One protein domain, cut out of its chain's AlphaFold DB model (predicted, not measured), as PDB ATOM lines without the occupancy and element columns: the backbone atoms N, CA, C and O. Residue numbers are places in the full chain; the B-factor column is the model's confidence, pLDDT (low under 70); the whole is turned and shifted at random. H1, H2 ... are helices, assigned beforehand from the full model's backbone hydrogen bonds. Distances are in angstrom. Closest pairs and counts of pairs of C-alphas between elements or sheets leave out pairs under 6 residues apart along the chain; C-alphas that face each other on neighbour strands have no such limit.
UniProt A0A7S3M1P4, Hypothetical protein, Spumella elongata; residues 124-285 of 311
ATOM      1  N   ALA A 124     212.168 169.425 201.150       42.59
ATOM      2  CA  ALA A 124     212.187 167.964 201.208       42.59
ATOM      3  C   ALA A 124     212.055 167.303 199.819       42.59
ATOM      4  O   ALA A 124     212.736 166.329 199.528       42.59
ATOM      5  N   GLY A 125     211.255 167.876 198.917       51.94
ATOM      6  CA  GLY A 125     210.992 167.327 197.589       51.94
ATOM      7  C   GLY A 125     212.125 167.471 196.572       51.94
ATOM      8  O   GLY A 125     212.027 166.831 195.531       51.94
ATOM      9  N   LEU A 126     213.157 168.288 196.832       54.53
ATOM     10  CA  LEU A 126     214.284 168.477 195.905       54.53
ATOM     11  C   LEU A 126     215.516 167.661 196.322       54.53
ATOM     12  O   LEU A 126     216.137 167.026 195.475       54.53
ATOM     13  N   ALA A 127     215.824 167.581 197.623       55.03
ATOM     14  CA  ALA A 127     216.816 166.623 198.121       55.03
ATOM     15  C   ALA A 127     216.397 165.177 197.794       55.03
ATOM     16  O   ALA A 127     217.225 164.376 197.363       55.03
ATOM     17  N   ASP A 128     215.098 164.881 197.899       57.22
ATOM     18  CA  ASP A 128     214.515 163.603 197.478       57.22
ATOM     19  C   ASP A 128     214.299 163.504 195.952       57.22
ATOM     20  O   ASP A 128     213.968 162.434 195.451       57.22
ATOM     21  N   ALA A 129     214.490 164.589 195.188       56.41
ATOM     22  CA  ALA A 129     214.541 164.529 193.722       56.41
ATOM     23  C   ALA A 129     215.936 164.143 193.210       56.41
ATOM     24  O   ALA A 129     216.032 163.453 192.202       56.41
ATOM     25  N   ILE A 130     217.010 164.539 193.911       65.25
ATOM     26  CA  ILE A 130     218.379 164.090 193.597       65.25
ATOM     27  C   ILE A 130     218.515 162.584 193.855       65.25
ATOM     28  O   ILE A 130     219.151 161.873 193.078       65.25
ATOM     29  N   PHE A 131     217.904 162.095 194.935       64.44
ATOM     30  CA  PHE A 131     217.905 160.683 195.311       64.44
ATOM     31  C   PHE A 131     216.509 160.103 195.106       64.44
ATOM     32  O   PHE A 131     215.659 160.160 195.995       64.44
ATOM     33  N   VAL A 132     216.274 159.538 193.925       59.12
ATOM     34  CA  VAL A 132     214.994 158.930 193.575       59.12
ATOM     35  C   VAL A 132     214.860 157.618 194.339       59.12
ATOM     36  O   VAL A 132     215.433 156.599 193.958       59.12
ATOM     37  N   SER A 133     214.080 157.638 195.421       49.47
ATOM     38  CA  SER A 133     213.631 156.419 196.100       49.47
ATOM     39  C   SER A 133     212.867 155.558 195.107       49.47
ATOM     40  O   SER A 133     211.795 155.930 194.622       49.47
ATOM     41  N   ALA A 134     213.413 154.398 194.786       44.72
ATOM     42  CA  ALA A 134     212.767 153.513 193.851       44.72
ATOM     43  C   ALA A 134     211.550 152.841 194.501       44.72
ATOM     44  O   ALA A 134     211.578 152.337 195.626       44.72
ATOM     45  N   GLY A 135     210.428 152.867 193.784       40.03
ATOM     46  CA  GLY A 135     209.237 152.133 194.180       40.03
ATOM     47  C   GLY A 135     209.522 150.630 194.233       40.03
ATOM     48  O   GLY A 135     210.201 150.099 193.360       40.03
ATOM     49  N   ARG A 136     208.987 149.963 195.268       38.00
ATOM     50  CA  ARG A 136     208.917 148.498 195.471       38.00
ATOM     51  C   ARG A 136     210.017 147.690 194.755       38.00
ATOM     52  O   ARG A 136     209.774 147.105 193.705       38.00
ATOM     53  N   GLY A 137     211.186 147.571 195.383       42.06
ATOM     54  CA  GLY A 137     212.157 146.515 195.063       42.06
ATOM     55  C   GLY A 137     213.192 146.839 193.985       42.06
ATOM     56  O   GLY A 137     214.054 146.006 193.723       42.06
ATOM     57  N   MET A 138     213.168 148.037 193.404       41.06
ATOM     58  CA  MET A 138     214.386 148.636 192.857       41.06
ATOM     59  C   MET A 138     214.997 149.488 193.975       41.06
ATOM     60  O   MET A 138     214.255 150.070 194.761       41.06
ATOM     61  N   GLY A 139     216.317 149.482 194.141       50.97
ATOM     62  CA  GLY A 139     216.959 150.403 195.077       50.97
ATOM     63  C   GLY A 139     217.041 151.803 194.461       50.97
ATOM     64  O   GLY A 139     216.862 151.966 193.251       50.97
ATOM     65  N   GLY A 140     217.203 152.821 195.304       58.06
ATOM     66  CA  GLY A 140     217.165 154.211 194.856       58.06
ATOM     67  C   GLY A 140     218.205 154.515 193.776       58.06
ATOM     68  O   GLY A 140     219.323 154.005 193.819       58.06
ATOM     69  N   THR A 141     217.839 155.348 192.804       63.47
ATOM     70  CA  THR A 141     218.755 155.845 191.770       63.47
ATOM     71  C   THR A 141     219.070 157.314 192.004       63.47
ATOM     72  O   THR A 141     218.302 158.046 192.628       63.47
ATOM     73  N   LEU A 142     220.223 157.757 191.505       73.19
ATOM     74  CA  LEU A 142     220.622 159.153 191.584       73.19
ATOM     75  C   LEU A 142     220.285 159.876 190.280       73.19
ATOM     76  O   LEU A 142     220.731 159.472 189.202       73.19
ATOM     77  N   ASP A 143     219.516 160.957 190.374       79.38
ATOM     78  CA  ASP A 143     219.273 161.850 189.245       79.38
ATOM     79  C   ASP A 143     220.446 162.828 189.106       79.38
ATOM     80  O   ASP A 143     220.546 163.858 189.781       79.38
ATOM     81  N   VAL A 144     221.381 162.470 188.222       78.38
ATOM     82  CA  VAL A 144     222.594 163.255 187.964       78.38
ATOM     83  C   VAL A 144     222.253 164.656 187.448       78.38
ATOM     84  O   VAL A 144     222.986 165.598 187.742       78.38
ATOM     85  N   ASN A 145     221.148 164.831 186.718       80.56
ATOM     86  CA  ASN A 145     220.763 166.143 186.200       80.56
ATOM     87  C   ASN A 145     220.246 167.040 187.327       80.56
ATOM     88  O   ASN A 145     220.686 168.184 187.434       80.56
ATOM     89  N   ALA A 146     219.404 166.499 188.213       81.81
ATOM     90  CA  ALA A 146     218.949 167.219 189.402       81.81
ATOM     91  C   ALA A 146     220.129 167.614 190.313       81.81
ATOM     92  O   ALA A 146     220.163 168.724 190.849       81.81
ATOM     93  N   PHE A 147     221.138 166.743 190.444       86.38
ATOM     94  CA  PHE A 147     222.386 167.072 191.140       86.38
ATOM     95  C   PHE A 147     223.138 168.237 190.473       86.38
ATOM     96  O   PHE A 147     223.545 169.173 191.164       86.38
ATOM     97  N   LEU A 148     223.321 168.192 189.148       85.75
ATOM     98  CA  LEU A 148     224.045 169.224 188.397       85.75
ATOM     99  C   LEU A 148     223.338 170.585 188.413       85.75
ATOM    100  O   LEU A 148     224.010 171.614 188.335       85.75
ATOM    101  N   GLU A 149     222.013 170.602 188.521       86.44
ATOM    102  CA  GLU A 149     221.241 171.825 188.742       86.44
ATOM    103  C   GLU A 149     221.464 172.350 190.168       86.44
ATOM    104  O   GLU A 149     221.884 173.493 190.361       86.44
ATOM    105  N   CYS A 150     221.305 171.487 191.177       85.81
ATOM    106  CA  CYS A 150     221.429 171.882 192.580       85.81
ATOM    107  C   CYS A 150     222.832 172.369 192.958       85.81
ATOM    108  O   CYS A 150     222.957 173.317 193.733       85.81
ATOM    109  N   ILE A 151     223.897 171.758 192.422       89.12
ATOM    110  CA  ILE A 151     225.278 172.136 192.768       89.12
ATOM    111  C   ILE A 151     225.646 173.548 192.294       89.12
ATOM    112  O   ILE A 151     226.566 174.156 192.843       89.12
ATOM    113  N   GLN A 152     224.932 174.098 191.308       88.94
ATOM    114  CA  GLN A 152     225.168 175.465 190.841       88.94
ATOM    115  C   GLN A 152     224.664 176.506 191.845       88.94
ATOM    116  O   GLN A 152     225.281 177.563 191.973       88.94
ATOM    117  N   GLN A 153     223.566 176.221 192.552       87.81
ATOM    118  CA  GLN A 153     222.932 177.152 193.495       87.81
ATOM    119  C   GLN A 153     222.417 176.442 194.766       87.81
ATOM    120  O   GLN A 153     221.228 176.518 195.091       87.81
ATOM    121  N   PRO A 154     223.292 175.775 195.540       88.12
ATOM    122  CA  PRO A 154     222.869 174.939 196.669       88.12
ATOM    123  C   PRO A 154     222.175 175.735 197.787       88.12
ATOM    124  O   PRO A 154     221.328 175.204 198.506       88.12
ATOM    125  N   GLU A 155     222.489 177.024 197.901       88.31
ATOM    126  CA  GLU A 155     221.905 177.930 198.893       88.31
ATOM    127  C   GLU A 155     220.445 178.266 198.583       88.31
ATOM    128  O   GLU A 155     219.639 178.372 199.502       88.31
ATOM    129  N   LEU A 156     220.091 178.402 197.302       85.81
ATOM    130  CA  LEU A 156     218.720 178.683 196.871       85.81
ATOM    131  C   LEU A 156     217.814 177.459 197.045       85.81
ATOM    132  O   LEU A 156     216.638 177.581 197.390       85.81
ATOM    133  N   HIS A 157     218.374 176.287 196.763       83.00
ATOM    134  CA  HIS A 157     217.629 175.041 196.675       83.00
ATOM    135  C   HIS A 157     217.483 174.323 198.019       83.00
ATOM    136  O   HIS A 157     216.447 173.712 198.283       83.00
ATOM    137  N   LEU A 158     218.525 174.366 198.852       83.75
ATOM    138  CA  LEU A 158     218.601 173.598 200.097       83.75
ATOM    139  C   LEU A 158     219.016 174.448 201.306       83.75
ATOM    140  O   LEU A 158     219.132 173.921 202.412       83.75
ATOM    141  N   GLY A 159     219.272 175.746 201.123       85.50
ATOM    142  CA  GLY A 159     219.799 176.605 202.183       85.50
ATOM    143  C   GLY A 159     221.215 176.231 202.630       85.50
ATOM    144  O   GLY A 159     221.641 176.619 203.718       85.50
ATOM    145  N   LEU A 160     221.955 175.456 201.834       89.31
ATOM    146  CA  LEU A 160     223.291 174.968 202.177       89.31
ATOM    147  C   LEU A 160     224.362 175.740 201.418       89.31
ATOM    148  O   LEU A 160     224.237 175.949 200.217       89.31
ATOM    149  N   SER A 161     225.469 176.067 202.086       91.25
ATOM    150  CA  SER A 161     226.677 176.483 201.369       91.25
ATOM    151  C   SER A 161     227.200 175.339 200.494       91.25
ATOM    152  O   SER A 161     226.957 174.164 200.779       91.25
ATOM    153  N   LEU A 162     227.986 175.655 199.461       91.00
ATOM    154  CA  LEU A 162     228.569 174.646 198.564       91.00
ATOM    155  C   LEU A 162     229.361 173.554 199.315       91.00
ATOM    156  O   LEU A 162     229.239 172.368 199.010       91.00
ATOM    157  N   ALA A 163     230.124 173.927 200.347       90.75
ATOM    158  CA  ALA A 163     230.860 172.970 201.180       90.75
ATOM    159  C   ALA A 163     229.932 172.023 201.961       90.75
ATOM    160  O   ALA A 163     230.203 170.829 202.062       90.75
ATOM    161  N   LEU A 164     228.821 172.534 202.498       91.12
ATOM    162  CA  LEU A 164     227.854 171.704 203.220       91.12
ATOM    163  C   LEU A 164     227.044 170.828 202.270       91.12
ATOM    164  O   LEU A 164     226.800 169.664 202.572       91.12
ATOM    165  N   PHE A 165     226.671 171.360 201.110       91.75
ATOM    166  CA  PHE A 165     225.983 170.602 200.075       91.75
ATOM    167  C   PHE A 165     226.812 169.402 199.614       91.75
ATOM    168  O   PHE A 165     226.321 168.277 199.603       91.75
ATOM    169  N   THR A 166     228.089 169.612 199.297       91.06
ATOM    170  CA  THR A 166     228.972 168.520 198.864       91.06
ATOM    171  C   THR A 166     229.126 167.451 199.947       91.06
ATOM    172  O   THR A 166     229.004 166.268 199.640       91.06
ATOM    173  N   GLN A 167     229.294 167.823 201.220       90.25
ATOM    174  CA  GLN A 167     229.309 166.851 202.324       90.25
ATOM    175  C   GLN A 167     227.986 166.085 202.459       90.25
ATOM    176  O   GLN A 167     228.000 164.869 202.647       90.25
ATOM    177  N   PHE A 168     226.851 166.776 202.334       90.12
ATOM    178  CA  PHE A 168     225.527 166.158 202.383       90.12
ATOM    179  C   PHE A 168     225.349 165.104 201.283       90.12
ATOM    180  O   PHE A 168     224.957 163.974 201.578       90.12
ATOM    181  N   ILE A 169     225.702 165.436 200.036       89.62
ATOM    182  CA  ILE A 169     225.623 164.503 198.903       89.62
ATOM    183  C   ILE A 169     226.502 163.273 199.138       89.62
ATOM    184  O   ILE A 169     226.060 162.150 198.911       89.62
ATOM    185  N   ARG A 170     227.723 163.456 199.651       88.62
ATOM    186  CA  ARG A 170     228.634 162.337 199.944       88.62
ATOM    187  C   ARG A 170     228.111 161.425 201.043       88.62
ATOM    188  O   ARG A 170     228.214 160.209 200.920       88.62
ATOM    189  N   LEU A 171     227.529 161.999 202.094       88.50
ATOM    190  CA  LEU A 171     226.911 161.226 203.169       88.50
ATOM    191  C   LEU A 171     225.740 160.386 202.638       88.50
ATOM    192  O   LEU A 171     225.632 159.207 202.958       88.50
ATOM    193  N   ARG A 172     224.896 160.979 201.787       86.38
ATOM    194  CA  ARG A 172     223.771 160.292 201.139       86.38
ATOM    195  C   ARG A 172     224.215 159.175 200.197       86.38
ATOM    196  O   ARG A 172     223.611 158.110 200.211       86.38
ATOM    197  N   LEU A 173     225.271 159.397 199.418       86.19
ATOM    198  CA  LEU A 173     225.860 158.372 198.552       86.19
ATOM    199  C   LEU A 173     226.410 157.194 199.358       86.19
ATOM    200  O   LEU A 173     226.112 156.048 199.038       86.19
ATOM    201  N   ALA A 174     227.141 157.468 200.442       86.31
ATOM    202  CA  ALA A 174     227.658 156.424 201.321       86.31
ATOM    203  C   ALA A 174     226.530 155.611 201.981       86.31
ATOM    204  O   ALA A 174     226.631 154.389 202.070       86.31
ATOM    205  N   LEU A 175     225.438 156.272 202.388       85.19
ATOM    206  CA  LEU A 175     224.222 155.614 202.883       85.19
ATOM    207  C   LEU A 175     223.594 154.703 201.823       85.19
ATOM    208  O   LEU A 175     223.321 153.542 202.110       85.19
ATOM    209  N   LEU A 176     223.417 155.204 200.599       82.25
ATOM    210  CA  LEU A 176     222.840 154.436 199.495       82.25
ATOM    211  C   LEU A 176     223.691 153.203 199.165       82.25
ATOM    212  O   LEU A 176     223.166 152.100 199.035       82.25
ATOM    213  N   GLU A 177     225.012 153.366 199.064       82.81
ATOM    214  CA  GLU A 177     225.926 152.244 198.839       82.81
ATOM    215  C   GLU A 177     225.873 151.221 199.976       82.81
ATOM    216  O   GLU A 177     225.863 150.016 199.715       82.81
ATOM    217  N   TYR A 178     225.817 151.682 201.227       84.06
ATOM    218  CA  TYR A 178     225.686 150.816 202.395       84.06
ATOM    219  C   TYR A 178     224.373 150.021 202.371       84.06
ATOM    220  O   TYR A 178     224.384 148.802 202.557       84.06
ATOM    221  N   GLU A 179     223.247 150.679 202.091       79.81
ATOM    222  CA  GLU A 179     221.942 150.026 201.963       79.81
ATOM    223  C   GLU A 179     221.969 148.952 200.877       79.81
ATOM    224  O   GLU A 179     221.551 147.823 201.130       79.81
ATOM    225  N   TYR A 180     222.514 149.260 199.700       75.56
ATOM    226  CA  TYR A 180     222.608 148.314 198.587       75.56
ATOM    227  C   TYR A 180     223.482 147.099 198.895       75.56
ATOM    228  O   TYR A 180     223.123 145.981 198.516       75.56
ATOM    229  N   ARG A 181     224.608 147.303 199.586       77.38
ATOM    230  CA  ARG A 181     225.499 146.211 200.008       77.38
ATOM    231  C   ARG A 181     224.828 145.272 201.014       77.38
ATOM    232  O   ARG A 181     225.151 144.090 201.014       77.38
ATOM    233  N   ASN A 182     223.892 145.773 201.824       74.56
ATOM    234  CA  ASN A 182     223.262 145.003 202.903       74.56
ATOM    235  C   ASN A 182     221.863 144.456 202.593       74.56
ATOM    236  O   ASN A 182     221.465 143.451 203.171       74.56
ATOM    237  N   THR A 183     221.080 145.104 201.727       68.56
ATOM    238  CA  THR A 183     219.686 144.692 201.457       68.56
ATOM    239  C   THR A 183     219.561 143.513 200.495       68.56
ATOM    240  O   THR A 183     218.480 142.937 200.393       68.56
ATOM    241  N   ASN A 184     220.624 143.123 199.790       58.75
ATOM    242  CA  ASN A 184     220.544 142.063 198.789       58.75
ATOM    243  C   ASN A 184     221.598 140.965 198.977       58.75
ATOM    244  O   ASN A 184     222.613 140.943 198.286       58.75
ATOM    245  N   ASP A 185     221.253 139.939 199.759       50.72
ATOM    246  CA  ASP A 185     221.945 138.635 199.748       50.72
ATOM    247  C   ASP A 185     222.015 138.009 198.334       50.72
ATOM    248  O   ASP A 185     222.913 137.223 198.025       50.72
ATOM    249  N   LYS A 186     221.093 138.393 197.434       50.59
ATOM    250  CA  LYS A 186     221.048 137.959 196.022       50.59
ATOM    251  C   LYS A 186     222.121 138.590 195.127       50.59
ATOM    252  O   LYS A 186     222.308 138.126 194.008       50.59
ATOM    253  N   TYR A 187     222.800 139.629 195.603       49.34
ATOM    254  CA  TYR A 187     223.866 140.335 194.891       49.34
ATOM    255  C   TYR A 187     225.156 140.339 195.718       49.34
ATOM    256  O   TYR A 187     225.918 141.298 195.692       49.34
ATOM    257  N   SER A 188     225.416 139.242 196.434       45.50
ATOM    258  CA  SER A 188     226.620 138.992 197.243       45.50
ATOM    259  C   SER A 188     227.940 138.962 196.445       45.50
ATOM    260  O   SER A 188     228.992 138.627 196.984       45.50
ATOM    261  N   GLY A 189     227.919 139.376 195.178       51.38
ATOM    262  CA  GLY A 189     229.090 139.610 194.348       51.38
ATOM    263  C   GLY A 189     228.989 140.939 193.601       51.38
ATOM    264  O   GLY A 189     227.903 141.457 193.343       51.38
ATOM    265  N   TRP A 190     230.141 141.453 193.174       49.34
ATOM    266  CA  TRP A 190     230.321 142.639 192.320       49.34
ATOM    267  C   TRP A 190     229.634 142.543 190.933       49.34
ATOM    268  O   TRP A 190     229.853 143.374 190.060       49.34
ATOM    269  N   GLU A 191     228.798 141.529 190.719       51.09
ATOM    270  CA  GLU A 191     228.151 141.175 189.457       51.09
ATOM    271  C   GLU A 191     226.773 141.831 189.281       51.09
ATOM    272  O   GLU A 191     226.172 141.749 188.208       51.09
ATOM    273  N   SER A 192     226.260 142.528 190.300       60.38
ATOM    274  CA  SER A 192     225.068 143.353 190.118       60.38
ATOM    275  C   SER A 192     225.420 144.593 189.307       60.38
ATOM    276  O   SER A 192     226.022 145.536 189.826       60.38
ATOM    277  N   GLY A 193     224.992 144.631 188.043       65.62
ATOM    278  CA  GLY A 193     225.139 145.815 187.189       65.62
ATOM    279  C   GLY A 193     224.616 147.103 187.842       65.62
ATOM    280  O   GLY A 193     225.132 148.177 187.555       65.62
ATOM    281  N   ALA A 194     223.668 146.999 188.782       70.06
ATOM    282  CA  ALA A 194     223.164 148.130 189.556       70.06
ATOM    283  C   ALA A 194     224.195 148.693 190.554       70.06
ATOM    284  O   ALA A 194     224.387 149.905 190.593       70.06
ATOM    285  N   LEU A 195     224.898 147.850 191.324       74.12
ATOM    286  CA  LEU A 195     225.920 148.321 192.272       74.12
ATOM    287  C   LEU A 195     227.109 148.947 191.532       74.12
ATOM    288  O   LEU A 195     227.592 150.004 191.925       74.12
ATOM    289  N   VAL A 196     227.530 148.341 190.416       77.19
ATOM    290  CA  VAL A 196     228.588 148.895 189.555       77.19
ATOM    291  C   VAL A 196     228.184 150.262 188.997       77.19
ATOM    292  O   VAL A 196     228.990 151.193 189.005       77.19
ATOM    293  N   GLN A 197     226.932 150.415 188.552       77.81
ATOM    294  CA  GLN A 197     226.408 151.701 188.086       77.81
ATOM    295  C   GLN A 197     226.370 152.751 189.198       77.81
ATOM    296  O   GLN A 197     226.774 153.888 188.952       77.81
ATOM    297  N   ILE A 198     225.944 152.381 190.409       78.19
ATOM    298  CA  ILE A 198     225.933 153.289 191.563       78.19
ATOM    299  C   ILE A 198     227.352 153.735 191.888       78.19
ATOM    300  O   ILE A 198     227.600 154.933 191.912       78.19
ATOM    301  N   CYS A 199     228.308 152.814 192.027       81.69
ATOM    302  CA  CYS A 199     229.697 153.177 192.312       81.69
ATOM    303  C   CYS A 199     230.305 154.074 191.217       81.69
ATOM    304  O   CYS A 199     231.020 155.028 191.527       81.69
ATOM    305  N   ALA A 200     229.995 153.825 189.939       83.12
ATOM    306  CA  ALA A 200     230.441 154.684 188.840       83.12
ATOM    307  C   ALA A 200     229.821 156.094 188.906       83.12
ATOM    308  O   ALA A 200     230.509 157.091 188.670       83.12
ATOM    309  N   GLN A 201     228.533 156.198 189.251       81.38
ATOM    310  CA  GLN A 201     227.862 157.484 189.470       81.38
ATOM    311  C   GLN A 201     228.434 158.216 190.688       81.38
ATOM    312  O   GLN A 201     228.736 159.406 190.586       81.38
ATOM    313  N   THR A 202     228.645 157.508 191.799       84.25
ATOM    314  CA  THR A 202     229.274 158.026 193.017       84.25
ATOM    315  C   THR A 202     230.626 158.650 192.694       84.25
ATOM    316  O   THR A 202     230.860 159.814 193.026       84.25
ATOM    317  N   LEU A 203     231.494 157.927 191.977       86.06
ATOM    318  CA  LEU A 203     232.820 158.416 191.596       86.06
ATOM    319  C   LEU A 203     232.732 159.710 190.773       86.06
ATOM    320  O   LEU A 203     233.351 160.713 191.131       86.06
ATOM    321  N   ARG A 204     231.881 159.729 189.741       86.50
ATOM    322  CA  ARG A 204     231.665 160.916 188.897       86.50
ATOM    323  C   ARG A 204     231.167 162.121 189.702       86.50
ATOM    324  O   ARG A 204     231.553 163.261 189.433       86.50
ATOM    325  N   ILE A 205     230.305 161.895 190.689       87.31
ATOM    326  CA  ILE A 205     229.783 162.957 191.559       87.31
ATOM    327  C   ILE A 205     230.856 163.456 192.517       87.31
ATOM    328  O   ILE A 205     230.953 164.666 192.725       87.31
ATOM    329  N   HIS A 206     231.682 162.567 193.073       89.00
ATOM    330  CA  HIS A 206     232.812 162.964 193.909       89.00
ATOM    331  C   HIS A 206     233.793 163.848 193.144       89.00
ATOM    332  O   HIS A 206     234.156 164.904 193.664       89.00
ATOM    333  N   GLU A 207     234.157 163.462 191.919       90.38
ATOM    334  CA  GLU A 207     235.014 164.255 191.028       90.38
ATOM    335  C   GLU A 207     234.390 165.618 190.728       90.38
ATOM    336  O   GLU A 207     235.033 166.655 190.895       90.38
ATOM    337  N   THR A 208     233.097 165.636 190.390       89.94
ATOM    338  CA  THR A 208     232.374 166.887 190.133       89.94
ATOM    339  C   THR A 208     232.378 167.786 191.373       89.94
ATOM    340  O   THR A 208     232.712 168.964 191.287       89.94
ATOM    341  N   CYS A 209     232.073 167.245 192.555       90.00
ATOM    342  CA  CYS A 209     232.129 168.000 193.807       90.00
ATOM    343  C   CYS A 209     233.535 168.558 194.068       90.00
ATOM    344  O   CYS A 209     233.662 169.726 194.434       90.00
ATOM    345  N   ALA A 210     234.576 167.748 193.860       89.69
ATOM    346  CA  ALA A 210     235.966 168.162 194.034       89.69
ATOM    347  C   ALA A 210     236.323 169.331 193.107       89.69
ATOM    348  O   ALA A 210     236.950 170.298 193.538       89.69
ATOM    349  N   ASP A 211     235.876 169.289 191.852       90.94
ATOM    350  CA  ASP A 211     236.102 170.362 190.886       90.94
ATOM    351  C   ASP A 211     235.390 171.663 191.273       90.94
ATOM    352  O   ASP A 211     235.984 172.740 191.175       90.94
ATOM    353  N   TYR A 212     234.141 171.592 191.742       89.50
ATOM    354  CA  TYR A 212     233.407 172.772 192.215       89.50
ATOM    355  C   TYR A 212     234.037 173.373 193.478       89.50
ATOM    356  O   TYR A 212     234.194 174.593 193.558       89.50
ATOM    357  N   LEU A 213     234.461 172.541 194.435       89.50
ATOM    358  CA  LEU A 213     235.169 173.005 195.632       89.50
ATOM    359  C   LEU A 213     236.515 173.643 195.274       89.50
ATOM    360  O   LEU A 213     236.819 174.730 195.765       89.50
ATOM    361  N   ARG A 214     237.276 173.035 194.354       90.81
ATOM    362  CA  ARG A 214     238.552 173.580 193.870       90.81
ATOM    363  C   ARG A 214     238.363 174.940 193.202       90.81
ATOM    364  O   ARG A 214     239.102 175.868 193.511       90.81
ATOM    365  N   LYS A 215     237.349 175.089 192.342       91.25
ATOM    366  CA  LYS A 215     236.999 176.378 191.709       91.25
ATOM    367  C   LYS A 215     236.618 177.450 192.733       91.25
ATOM    368  O   LYS A 215     236.903 178.622 192.515       91.25
ATOM    369  N   ALA A 216     236.000 177.051 193.841       87.38
ATOM    370  CA  ALA A 216     235.628 177.941 194.935       87.38
ATOM    371  C   ALA A 216     236.760 178.182 195.959       87.38
ATOM    372  O   ALA A 216     236.536 178.887 196.940       87.38
ATOM    373  N   ASN A 217     237.960 177.617 195.757       89.81
ATOM    374  CA  ASN A 217     239.069 177.622 196.722       89.81
ATOM    375  C   ASN A 217     238.688 177.053 198.104       89.81
ATOM    376  O   ASN A 217     239.170 177.512 199.141       89.81
ATOM    377  N   LEU A 218     237.809 176.052 198.120       86.44
ATOM    378  CA  LEU A 218     237.367 175.355 199.324       86.44
ATOM    379  C   LEU A 218     238.079 174.004 199.447       86.44
ATOM    380  O   LEU A 218     238.374 173.342 198.453       86.44
ATOM    381  N   GLY A 219     238.351 173.596 200.688       82.50
ATOM    382  CA  GLY A 219     238.950 172.295 200.979       82.50
ATOM    383  C   GLY A 219     238.004 171.137 200.659       82.50
ATOM    384  O   GLY A 219     236.788 171.250 200.820       82.50
ATOM    385  N   ASP A 220     238.580 170.013 200.242       82.62
ATOM    386  CA  ASP A 220     237.856 168.786 199.932       82.62
ATOM    387  C   ASP A 220     238.029 167.757 201.066       82.62
ATOM    388  O   ASP A 220     239.147 167.374 201.401       82.62
ATOM    389  N   ALA A 221     236.919 167.297 201.652       73.19
ATOM    390  CA  ALA A 221     236.911 166.275 202.702       73.19
ATOM    391  C   ALA A 221     237.114 164.829 202.190       73.19
ATOM    392  O   ALA A 221     237.124 163.904 202.996       73.19
ATOM    393  N   GLY A 222     237.265 164.619 200.877       76.94
ATOM    394  CA  GLY A 222     237.365 163.290 200.266       76.94
ATOM    395  C   GLY A 222     236.052 162.483 200.285       76.94
ATOM    396  O   GLY A 222     235.028 162.952 200.800       76.94
ATOM    397  N   PRO A 223     236.032 161.298 199.651       81.75
ATOM    398  CA  PRO A 223     234.884 160.395 199.684       81.75
ATOM    399  C   PRO A 223     234.686 159.787 201.080       81.75
ATOM    400  O   PRO A 223     235.649 159.531 201.800       81.75
ATOM    401  N   THR A 224     233.429 159.546 201.451       84.81
ATOM    402  CA  THR A 224     233.073 158.891 202.717       84.81
ATOM    403  C   THR A 224     232.981 157.390 202.488       84.81
ATOM    404  O   THR A 224     232.250 156.955 201.601       84.81
ATOM    405  N   GLU A 225     233.688 156.594 203.287       86.44
ATOM    406  CA  GLU A 225     233.575 155.138 203.211       86.44
ATOM    407  C   GLU A 225     232.155 154.667 203.582       86.44
ATOM    408  O   GLU A 225     231.577 155.175 204.549       86.44
ATOM    409  N   PRO A 226     231.587 153.674 202.873       85.19
ATOM    410  CA  PRO A 226     230.232 153.178 203.113       85.19
ATOM    411  C   PRO A 226     230.203 152.156 204.263       85.19
ATOM    412  O   PRO A 226     229.654 151.063 204.132       85.19
ATOM    413  N   THR A 227     230.849 152.475 205.385       87.75
ATOM    414  CA  THR A 227     230.811 151.680 206.620       87.75
ATOM    415  C   THR A 227     229.982 152.412 207.671       87.75
ATOM    416  O   THR A 227     229.954 153.643 207.692       87.75
ATOM    417  N   VAL A 228     229.304 151.674 208.559       87.00
ATOM    418  CA  VAL A 228     228.453 152.279 209.604       87.00
ATOM    419  C   VAL A 228     229.235 153.304 210.420       87.00
ATOM    420  O   VAL A 228     228.785 154.437 210.573       87.00
ATOM    421  N   ASP A 229     230.431 152.946 210.889       87.81
ATOM    422  CA  ASP A 229     231.248 153.826 211.725       87.81
ATOM    423  C   ASP A 229     231.688 155.096 210.987       87.81
ATOM    424  O   ASP A 229     231.592 156.195 211.546       87.81
ATOM    425  N   ALA A 230     232.112 154.978 209.723       88.12
ATOM    426  CA  ALA A 230     232.506 156.130 208.915       88.12
ATOM    427  C   ALA A 230     231.313 157.049 208.621       88.12
ATOM    428  O   ALA A 230     231.425 158.268 208.787       88.12
ATOM    429  N   ILE A 231     230.154 156.483 208.264       89.19
ATOM    430  CA  ILE A 231     228.917 157.236 208.017       89.19
ATOM    431  C   ILE A 231     228.458 157.947 209.295       89.19
ATOM    432  O   ILE A 231     228.147 159.139 209.256       89.19
ATOM    433  N   LEU A 232     228.461 157.266 210.444       88.69
ATOM    434  CA  LEU A 232     228.081 157.864 211.727       88.69
ATOM    435  C   LEU A 232     229.038 158.991 212.134       88.69
ATOM    436  O   LEU A 232     228.593 160.036 212.620       88.69
ATOM    437  N   LEU A 233     230.348 158.807 211.948       90.25
ATOM    438  CA  LEU A 233     231.347 159.825 212.266       90.25
ATOM    439  C   LEU A 233     231.197 161.056 211.360       90.25
ATOM    440  O   LEU A 233     231.127 162.184 211.863       90.25
ATOM    441  N   ALA A 234     231.096 160.841 210.048       88.56
ATOM    442  CA  ALA A 234     230.906 161.897 209.060       88.56
ATOM    443  C   ALA A 234     229.577 162.633 209.275       88.56
ATOM    444  O   ALA A 234     229.550 163.864 209.310       88.56
ATOM    445  N   GLY A 235     228.488 161.900 209.523       89.62
ATOM    446  CA  GLY A 235     227.168 162.457 209.808       89.62
ATOM    447  C   GLY A 235     227.152 163.332 211.064       89.62
ATOM    448  O   GLY A 235     226.620 164.443 211.041       89.62
ATOM    449  N   LYS A 236     227.816 162.903 212.146       89.31
ATOM    450  CA  LYS A 236     227.979 163.720 213.366       89.31
ATOM    451  C   LYS A 236     228.754 165.006 213.098       89.31
ATOM    452  O   LYS A 236     228.374 166.073 213.590       89.31
ATOM    453  N   ALA A 237     229.859 164.916 212.358       90.75
ATOM    454  CA  ALA A 237     230.657 166.084 211.999       90.75
ATOM    455  C   ALA A 237     229.836 167.068 211.150       90.75
ATOM    456  O   ALA A 237     229.799 168.262 211.460       90.75
ATOM    457  N   PHE A 238     229.105 166.548 210.164       92.56
ATOM    458  CA  PHE A 238     228.211 167.313 209.305       92.56
ATOM    459  C   PHE A 238     227.105 168.019 210.103       92.56
ATOM    460  O   PHE A 238     226.972 169.236 210.000       92.56
ATOM    461  N   LEU A 239     226.373 167.321 210.982       91.00
ATOM    462  CA  LEU A 239     225.294 167.921 211.786       91.00
ATOM    463  C   LEU A 239     225.770 169.076 212.680       91.00
ATOM    464  O   LEU A 239     225.038 170.051 212.896       91.00
ATOM    465  N   ARG A 240     227.009 169.003 213.186       92.06
ATOM    466  CA  ARG A 240     227.625 170.107 213.939       92.06
ATOM    467  C   ARG A 240     227.875 171.322 213.050       92.06
ATOM    468  O   ARG A 240     227.572 172.439 213.467       92.06
ATOM    469  N   GLN A 241     228.424 171.123 211.850       91.94
ATOM    470  CA  GLN A 241     228.658 172.215 210.899       91.94
ATOM    471  C   GLN A 241     227.332 172.815 210.411       91.94
ATOM    472  O   GLN A 241     227.166 174.035 210.426       91.94
ATOM    473  N   LEU A 242     226.356 171.964 210.099       90.56
ATOM    474  CA  LEU A 242     225.020 172.359 209.668       90.56
ATOM    475  C   LEU A 242     224.290 173.178 210.738       90.56
ATOM    476  O   LEU A 242     223.679 174.193 210.427       90.56
ATOM    477  N   SER A 243     224.400 172.795 212.013       91.50
ATOM    478  CA  SER A 243     223.789 173.555 213.113       91.50
ATOM    479  C   SER A 243     224.395 174.955 213.264       91.50
ATOM    480  O   SER A 243     223.666 175.906 213.542       91.50
ATOM    481  N   LYS A 244     225.709 175.108 213.041       92.75
ATOM    482  CA  LYS A 244     226.366 176.428 213.026       92.75
ATOM    483  C   LYS A 244     225.890 177.278 211.846       92.75
ATOM    484  O   LYS A 244     225.620 178.464 212.019       92.75
ATOM    485  N   HIS A 245     225.764 176.671 210.668       91.94
ATOM    486  CA  HIS A 245     225.274 177.346 209.464       91.94
ATOM    487  C   HIS A 245     223.822 177.804 209.614       91.94
ATOM    488  O   HIS A 245     223.525 178.975 209.389       91.94
ATOM    489  N   LEU A 246     222.950 176.925 210.114       89.19
ATOM    490  CA  LEU A 246     221.555 177.238 210.410       89.19
ATOM    491  C   LEU A 246     221.426 178.411 211.391       89.19
ATOM    492  O   LEU A 246     220.657 179.333 211.141       89.19
ATOM    493  N   ALA A 247     222.208 178.417 212.477       88.38
ATOM    494  CA  ALA A 247     222.212 179.528 213.430       88.38
ATOM    495  C   ALA A 247     222.608 180.860 212.770       88.38
ATOM    496  O   ALA A 247     222.026 181.898 213.074       88.38
ATOM    497  N   SER A 248     223.557 180.821 211.830       90.12
ATOM    498  CA  SER A 248     223.946 181.984 211.029       90.12
ATOM    499  C   SER A 248     222.812 182.467 210.115       90.12
ATOM    500  O   SER A 248     222.590 183.674 210.036       90.12
ATOM    501  N   LEU A 249     222.079 181.564 209.452       86.69
ATOM    502  CA  LEU A 249     220.947 181.921 208.579       86.69
ATOM    503  C   LEU A 249     219.748 182.484 209.354       86.69
ATOM    504  O   LEU A 249     219.057 183.367 208.857       86.69
ATOM    505  N   CYS A 250     219.533 182.016 210.585       85.31
ATOM    506  CA  CYS A 250     218.496 182.525 211.484       85.31
ATOM    507  C   CYS A 250     218.805 183.916 212.069       85.31
ATOM    508  O   CYS A 250     217.975 184.453 212.806       85.31
ATOM    509  N   SER A 251     219.978 184.499 211.792       82.38
ATOM    510  CA  SER A 251     220.282 185.864 212.220       82.38
ATOM    511  C   SER A 251     219.320 186.856 211.567       82.38
ATOM    512  O   SER A 251     219.184 186.894 210.342       82.38
ATOM    513  N   VAL A 252     218.691 187.699 212.391       67.12
ATOM    514  CA  VAL A 252     217.751 188.746 211.954       67.12
ATOM    515  C   VAL A 252     218.405 189.698 210.950       67.12
ATOM    516  O   VAL A 252     217.750 190.153 210.020       67.12
ATOM    517  N   GLU A 253     219.712 189.935 211.079       67.25
ATOM    518  CA  GLU A 253     220.482 190.802 210.180       67.25
ATOM    519  C   GLU A 253     220.614 190.239 208.759       67.25
ATOM    520  O   GLU A 253     220.795 191.001 207.813       67.25
ATOM    521  N   LYS A 254     220.516 188.913 208.588       72.75
ATOM    522  CA  LYS A 254     220.651 188.263 207.274       72.75
ATOM    523  C   LYS A 254     219.321 188.080 206.549       72.75
ATOM    524  O   LYS A 254     219.334 187.893 205.337       72.75
ATOM    525  N   GLY A 255     218.191 188.086 207.262       75.69
ATOM    526  CA  GLY A 255     216.851 187.962 206.668       75.69
ATOM    527  C   GLY A 255     216.606 186.677 205.858       75.69
ATOM    528  O   GLY A 255     215.638 186.601 205.106       75.69
ATOM    529  N   ALA A 256     217.459 185.658 205.995       84.50
ATOM    530  CA  ALA A 256     217.487 184.463 205.151       84.50
ATOM    531  C   ALA A 256     216.551 183.349 205.663       84.50
ATOM    532  O   ALA A 256     216.938 182.183 205.771       84.50
ATOM    533  N   PHE A 257     215.309 183.699 206.008       84.50
ATOM    534  CA  PHE A 257     214.384 182.797 206.710       84.50
ATOM    535  C   PHE A 257     213.983 181.564 205.894       84.50
ATOM    536  O   PHE A 257     213.865 180.475 206.456       84.50
ATOM    537  N   GLU A 258     213.815 181.706 204.577       85.50
ATOM    538  CA  GLU A 258     213.468 180.567 203.719       85.50
ATOM    539  C   GLU A 258     214.642 179.587 203.602       85.50
ATOM    540  O   GLU A 258     214.473 178.387 203.789       85.50
ATOM    541  N   GLN A 259     215.863 180.093 203.426       85.56
ATOM    542  CA  GLN A 259     217.073 179.265 203.415       85.56
ATOM    543  C   GLN A 259     217.287 178.574 204.768       85.56
ATOM    544  O   GLN A 259     217.643 177.399 204.822       85.56
ATOM    545  N   ALA A 260     217.016 179.268 205.878       86.19
ATOM    546  CA  ALA A 260     217.065 178.675 207.212       86.19
ATOM    547  C   ALA A 260     216.056 177.525 207.359       86.19
ATOM    548  O   ALA A 260     216.379 176.482 207.933       86.19
ATOM    549  N   ARG A 261     214.847 177.678 206.809       87.06
ATOM    550  CA  ARG A 261     213.837 176.615 206.784       87.06
ATOM    551  C   ARG A 261     214.317 175.403 205.984       87.06
ATOM    552  O   ARG A 261     214.294 174.297 206.517       87.06
ATOM    553  N   GLN A 262     214.816 175.608 204.768       85.31
ATOM    554  CA  GLN A 262     215.336 174.523 203.928       85.31
ATOM    555  C   GLN A 262     216.515 173.795 204.599       85.31
ATOM    556  O   GLN A 262     216.539 172.566 204.679       85.31
ATOM    557  N   CYS A 263     217.448 174.552 205.183       86.38
ATOM    558  CA  CYS A 263     218.587 174.012 205.922       86.38
ATOM    559  C   CYS A 263     218.146 173.189 207.148       86.38
ATOM    560  O   CYS A 263     218.781 172.185 207.491       86.38
ATOM    561  N   ARG A 264     217.063 173.596 207.822       87.06
ATOM    562  CA  ARG A 264     216.472 172.841 208.934       87.06
ATOM    563  C   ARG A 264     215.878 171.515 208.460       87.06
ATOM    564  O   ARG A 264     216.058 170.520 209.156       87.06
ATOM    565  N   ASP A 265     215.214 171.485 207.309       86.75
ATOM    566  CA  ASP A 265     214.647 170.247 206.761       86.75
ATOM    567  C   ASP A 265     215.751 169.222 206.464       86.75
ATOM    568  O   ASP A 265     215.645 168.066 206.874       86.75
ATOM    569  N   VAL A 266     216.865 169.663 205.864       85.50
ATOM    570  CA  VAL A 266     218.056 168.818 205.650       85.50
ATOM    571  C   VAL A 266     218.588 168.270 206.976       85.50
ATOM    572  O   VAL A 266     218.941 167.094 207.068       85.50
ATOM    573  N   LYS A 267     218.630 169.099 208.026       88.06
ATOM    574  CA  LYS A 267     219.087 168.670 209.354       88.06
ATOM    575  C   LYS A 267     218.223 167.540 209.909       88.06
ATOM    576  O   LYS A 267     218.768 166.515 210.312       88.06
ATOM    577  N   VAL A 268     216.902 167.723 209.908       86.94
ATOM    578  CA  VAL A 268     215.943 166.714 210.390       86.94
ATOM    579  C   VAL A 268     216.087 165.418 209.596       86.94
ATOM    580  O   VAL A 268     216.071 164.331 210.167       86.94
ATOM    581  N   GLN A 269     216.282 165.533 208.285       85.31
ATOM    582  CA  GLN A 269     216.445 164.387 207.407       85.31
ATOM    583  C   GLN A 269     217.707 163.573 207.738       85.31
ATOM    584  O   GLN A 269     217.635 162.354 207.883       85.31
ATOM    585  N   VAL A 270     218.854 164.237 207.915       86.31
ATOM    586  CA  VAL A 270     220.104 163.554 208.285       86.31
ATOM    587  C   VAL A 270     220.031 162.957 209.688       86.31
ATOM    588  O   VAL A 270     220.519 161.851 209.898       86.31
ATOM    589  N   GLU A 271     219.396 163.640 210.642       86.94
ATOM    590  CA  GLU A 271     219.133 163.066 211.967       86.94
ATOM    591  C   GLU A 271     218.292 161.784 211.867       86.94
ATOM    592  O   GLU A 271     218.605 160.813 212.553       86.94
ATOM    593  N   GLY A 272     217.295 161.749 210.977       84.81
ATOM    594  CA  GLY A 272     216.530 160.543 210.649       84.81
ATOM    595  C   GLY A 272     217.422 159.380 210.211       84.81
ATOM    596  O   GLY A 272     217.437 158.350 210.877       84.81
ATOM    597  N   TYR A 273     218.252 159.573 209.179       83.62
ATOM    598  CA  TYR A 273     219.122 158.501 208.668       83.62
ATOM    599  C   TYR A 273     220.096 157.950 209.707       83.62
ATOM    600  O   TYR A 273     220.316 156.742 209.783       83.62
ATOM    601  N   LEU A 274     220.697 158.825 210.517       85.75
ATOM    602  CA  LEU A 274     221.640 158.382 211.544       85.75
ATOM    603  C   LEU A 274     220.937 157.617 212.674       85.75
ATOM    604  O   LEU A 274     221.528 156.690 213.225       85.75
ATOM    605  N   ASN A 275     219.692 157.978 213.001       84.94
ATOM    606  CA  ASN A 275     218.873 157.235 213.960       84.94
ATOM    607  C   ASN A 275     218.461 155.863 213.415       84.94
ATOM    608  O   ASN A 275     218.491 154.891 214.164       84.94
ATOM    609  N   ASP A 276     218.125 155.773 212.129       83.12
ATOM    610  CA  ASP A 276     217.746 154.507 211.494       83.12
ATOM    611  C   ASP A 276     218.932 153.528 211.431       83.12
ATOM    612  O   ASP A 276     218.772 152.338 211.698       83.12
ATOM    613  N   LEU A 277     220.144 154.029 211.153       81.44
ATOM    614  CA  LEU A 277     221.373 153.223 211.184       81.44
ATOM    615  C   LEU A 277     221.750 152.738 212.589       81.44
ATOM    616  O   LEU A 277     222.355 151.677 212.738       81.44
ATOM    617  N   CYS A 278     221.465 153.536 213.617       79.62
ATOM    618  CA  CYS A 278     221.825 153.230 214.993       79.62
ATOM    619  C   CYS A 278     220.761 153.798 215.949       79.62
ATOM    620  O   CYS A 278     220.888 154.934 216.402       79.62
ATOM    621  N   PRO A 279     219.729 153.018 216.317       68.62
ATOM    622  CA  PRO A 279     218.643 153.491 217.184       68.62
ATOM    623  C   PRO A 279     219.118 153.969 218.567       68.62
ATOM    624  O   PRO A 279     218.497 154.822 219.201       68.62
ATOM    625  N   GLU A 280     220.264 153.466 219.036       59.91
ATOM    626  CA  GLU A 280     220.896 153.897 220.289       59.91
ATOM    627  C   GLU A 280     221.363 155.369 220.255       59.91
ATOM    628  O   GLU A 280     221.547 155.986 221.311       59.91
ATOM    629  N   TYR A 281     221.488 155.960 219.060       52.03
ATOM    630  CA  TYR A 281     221.942 157.331 218.806       52.03
ATOM    631  C   TYR A 281     221.027 158.398 219.432       52.03
ATOM    632  O   TYR A 281     221.514 159.403 219.962       52.03
ATOM    633  N   THR A 282     219.710 158.181 219.449       51.72
ATOM    634  CA  THR A 282     218.733 159.152 219.977       51.72
ATOM    635  C   THR A 282     218.566 159.071 221.492       51.72
ATOM    636  O   THR A 282     218.243 160.079 222.122       51.72
ATOM    637  N   SER A 283     218.862 157.918 222.102       47.75
ATOM    638  CA  SER A 283     218.740 157.731 223.557       47.75
ATOM    639  C   SER A 283     219.688 158.629 224.368       47.75
ATOM    640  O   SER A 283     219.401 158.957 225.517       47.75
ATOM    641  N   ARG A 284     220.795 159.083 223.758       42.44
ATOM    642  CA  ARG A 284     221.770 159.999 224.378       42.44
ATOM    643  C   ARG A 284     221.693 161.445 223.881       42.44
ATOM    644  O   ARG A 284     222.214 162.331 224.554       42.44
ATOM    645  N   ALA A 285     221.067 161.706 222.732       44.38
ATOM    646  CA  ALA A 285     221.001 163.046 222.136       44.38
ATOM    647  C   ALA A 285     219.810 163.896 222.630       44.38
ATOM    648  O   ALA A 285     219.815 165.114 222.452       44.38
TER     649      ALA A 285
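What this domain is: This is residues 124 to 285 of the 311 residues of the protein "Hypothetical protein" of Spumella elongata (UniProt A0A7S3M1P4). The longest helix, H5, runs side by side with H4 as a helical hairpin, and on its other side H4 joins a second helical hairpin, H6 and H7, in a three-helix, up-and-down bundle. The short helices H1, H2 and H3 make a small group beside the long ones, H1 and H3 packing on H7 and H3 also on the beginning of H4, while H8 folds back at a corner after H7. The printed part has 162 residues with eight named helices, H1 to H8 in chain order, and no named strand: all helix. It is compact, with a radius of gyration of the C-alphas of 16.0 A and spans of 55 by 40 by 29 A.

How they stand to each other: H5, residues 193 to 215, touches H4, residues 162 to 183, at a shallow tilt of 13 degrees, opposite ways, closest at C-alphas 209 and 166, 6.0 A. H4 touches H6, residues 228 to 249, at a shallow tilt of 30 degrees, opposite ways, closest at C-alphas 171 and 231, 6.6 A. H6 touches H7, residues 257 to 277, at a shallow tilt of 18 degrees, opposite ways, closest at C-alphas 249 and 260, 5.2 A. H4, H6 and H7 are the bundle, each running against the one before; H4 and H7 are near each other, while H5 and H7 are apart. H7 is the hub, touching four helices. With residues 259 to 266 alone it touches H3, residues 154 to 158, closest at C-alphas 262 and 158, 5.1 A. With residues 262 to 266 alone it touches H1, residues 124 to 130, closest at C-alphas 265 and 124, 6.5 A. H1 touches H2, residues 144 to 150, at a steep tilt of 47 degrees, opposite ways, closest at C-alphas 130 and 146, 5.3 A. H8, residues 280 to 285, and H7 touch only at the corner, and only just, with 3 pairs of C-alphas within 8 A, the closest being 281 and 275, 5.7 A. In H1 to H7 every O i to N i+4 pair is within hydrogen-bond range; in H8 0 of 2 are, beside 2 of 3 O i to N i+3 pairs.

Where its parts are: H5 is 33.1 A long from first to last C-alpha, H4 31.4 A, H7 30.7 A and H6 30.6 A. H1 begins at C-alpha 124, (212.187, 167.964, 201.208), H5 at C-alpha 193, (225.139, 145.815, 187.189), and H8 ends at C-alpha 285, (221.001, 163.046, 222.136).

The domain as a whole: The two C-alphas farthest apart are those of Lys 186 and Glu 253, 54.7 A. The printed part has no cut. The links H1 to H2 and H5 to H6 are long. Residues 124 to 141, 183 to 193, 252 to 253 and 279 to 285 have pLDDT under 70.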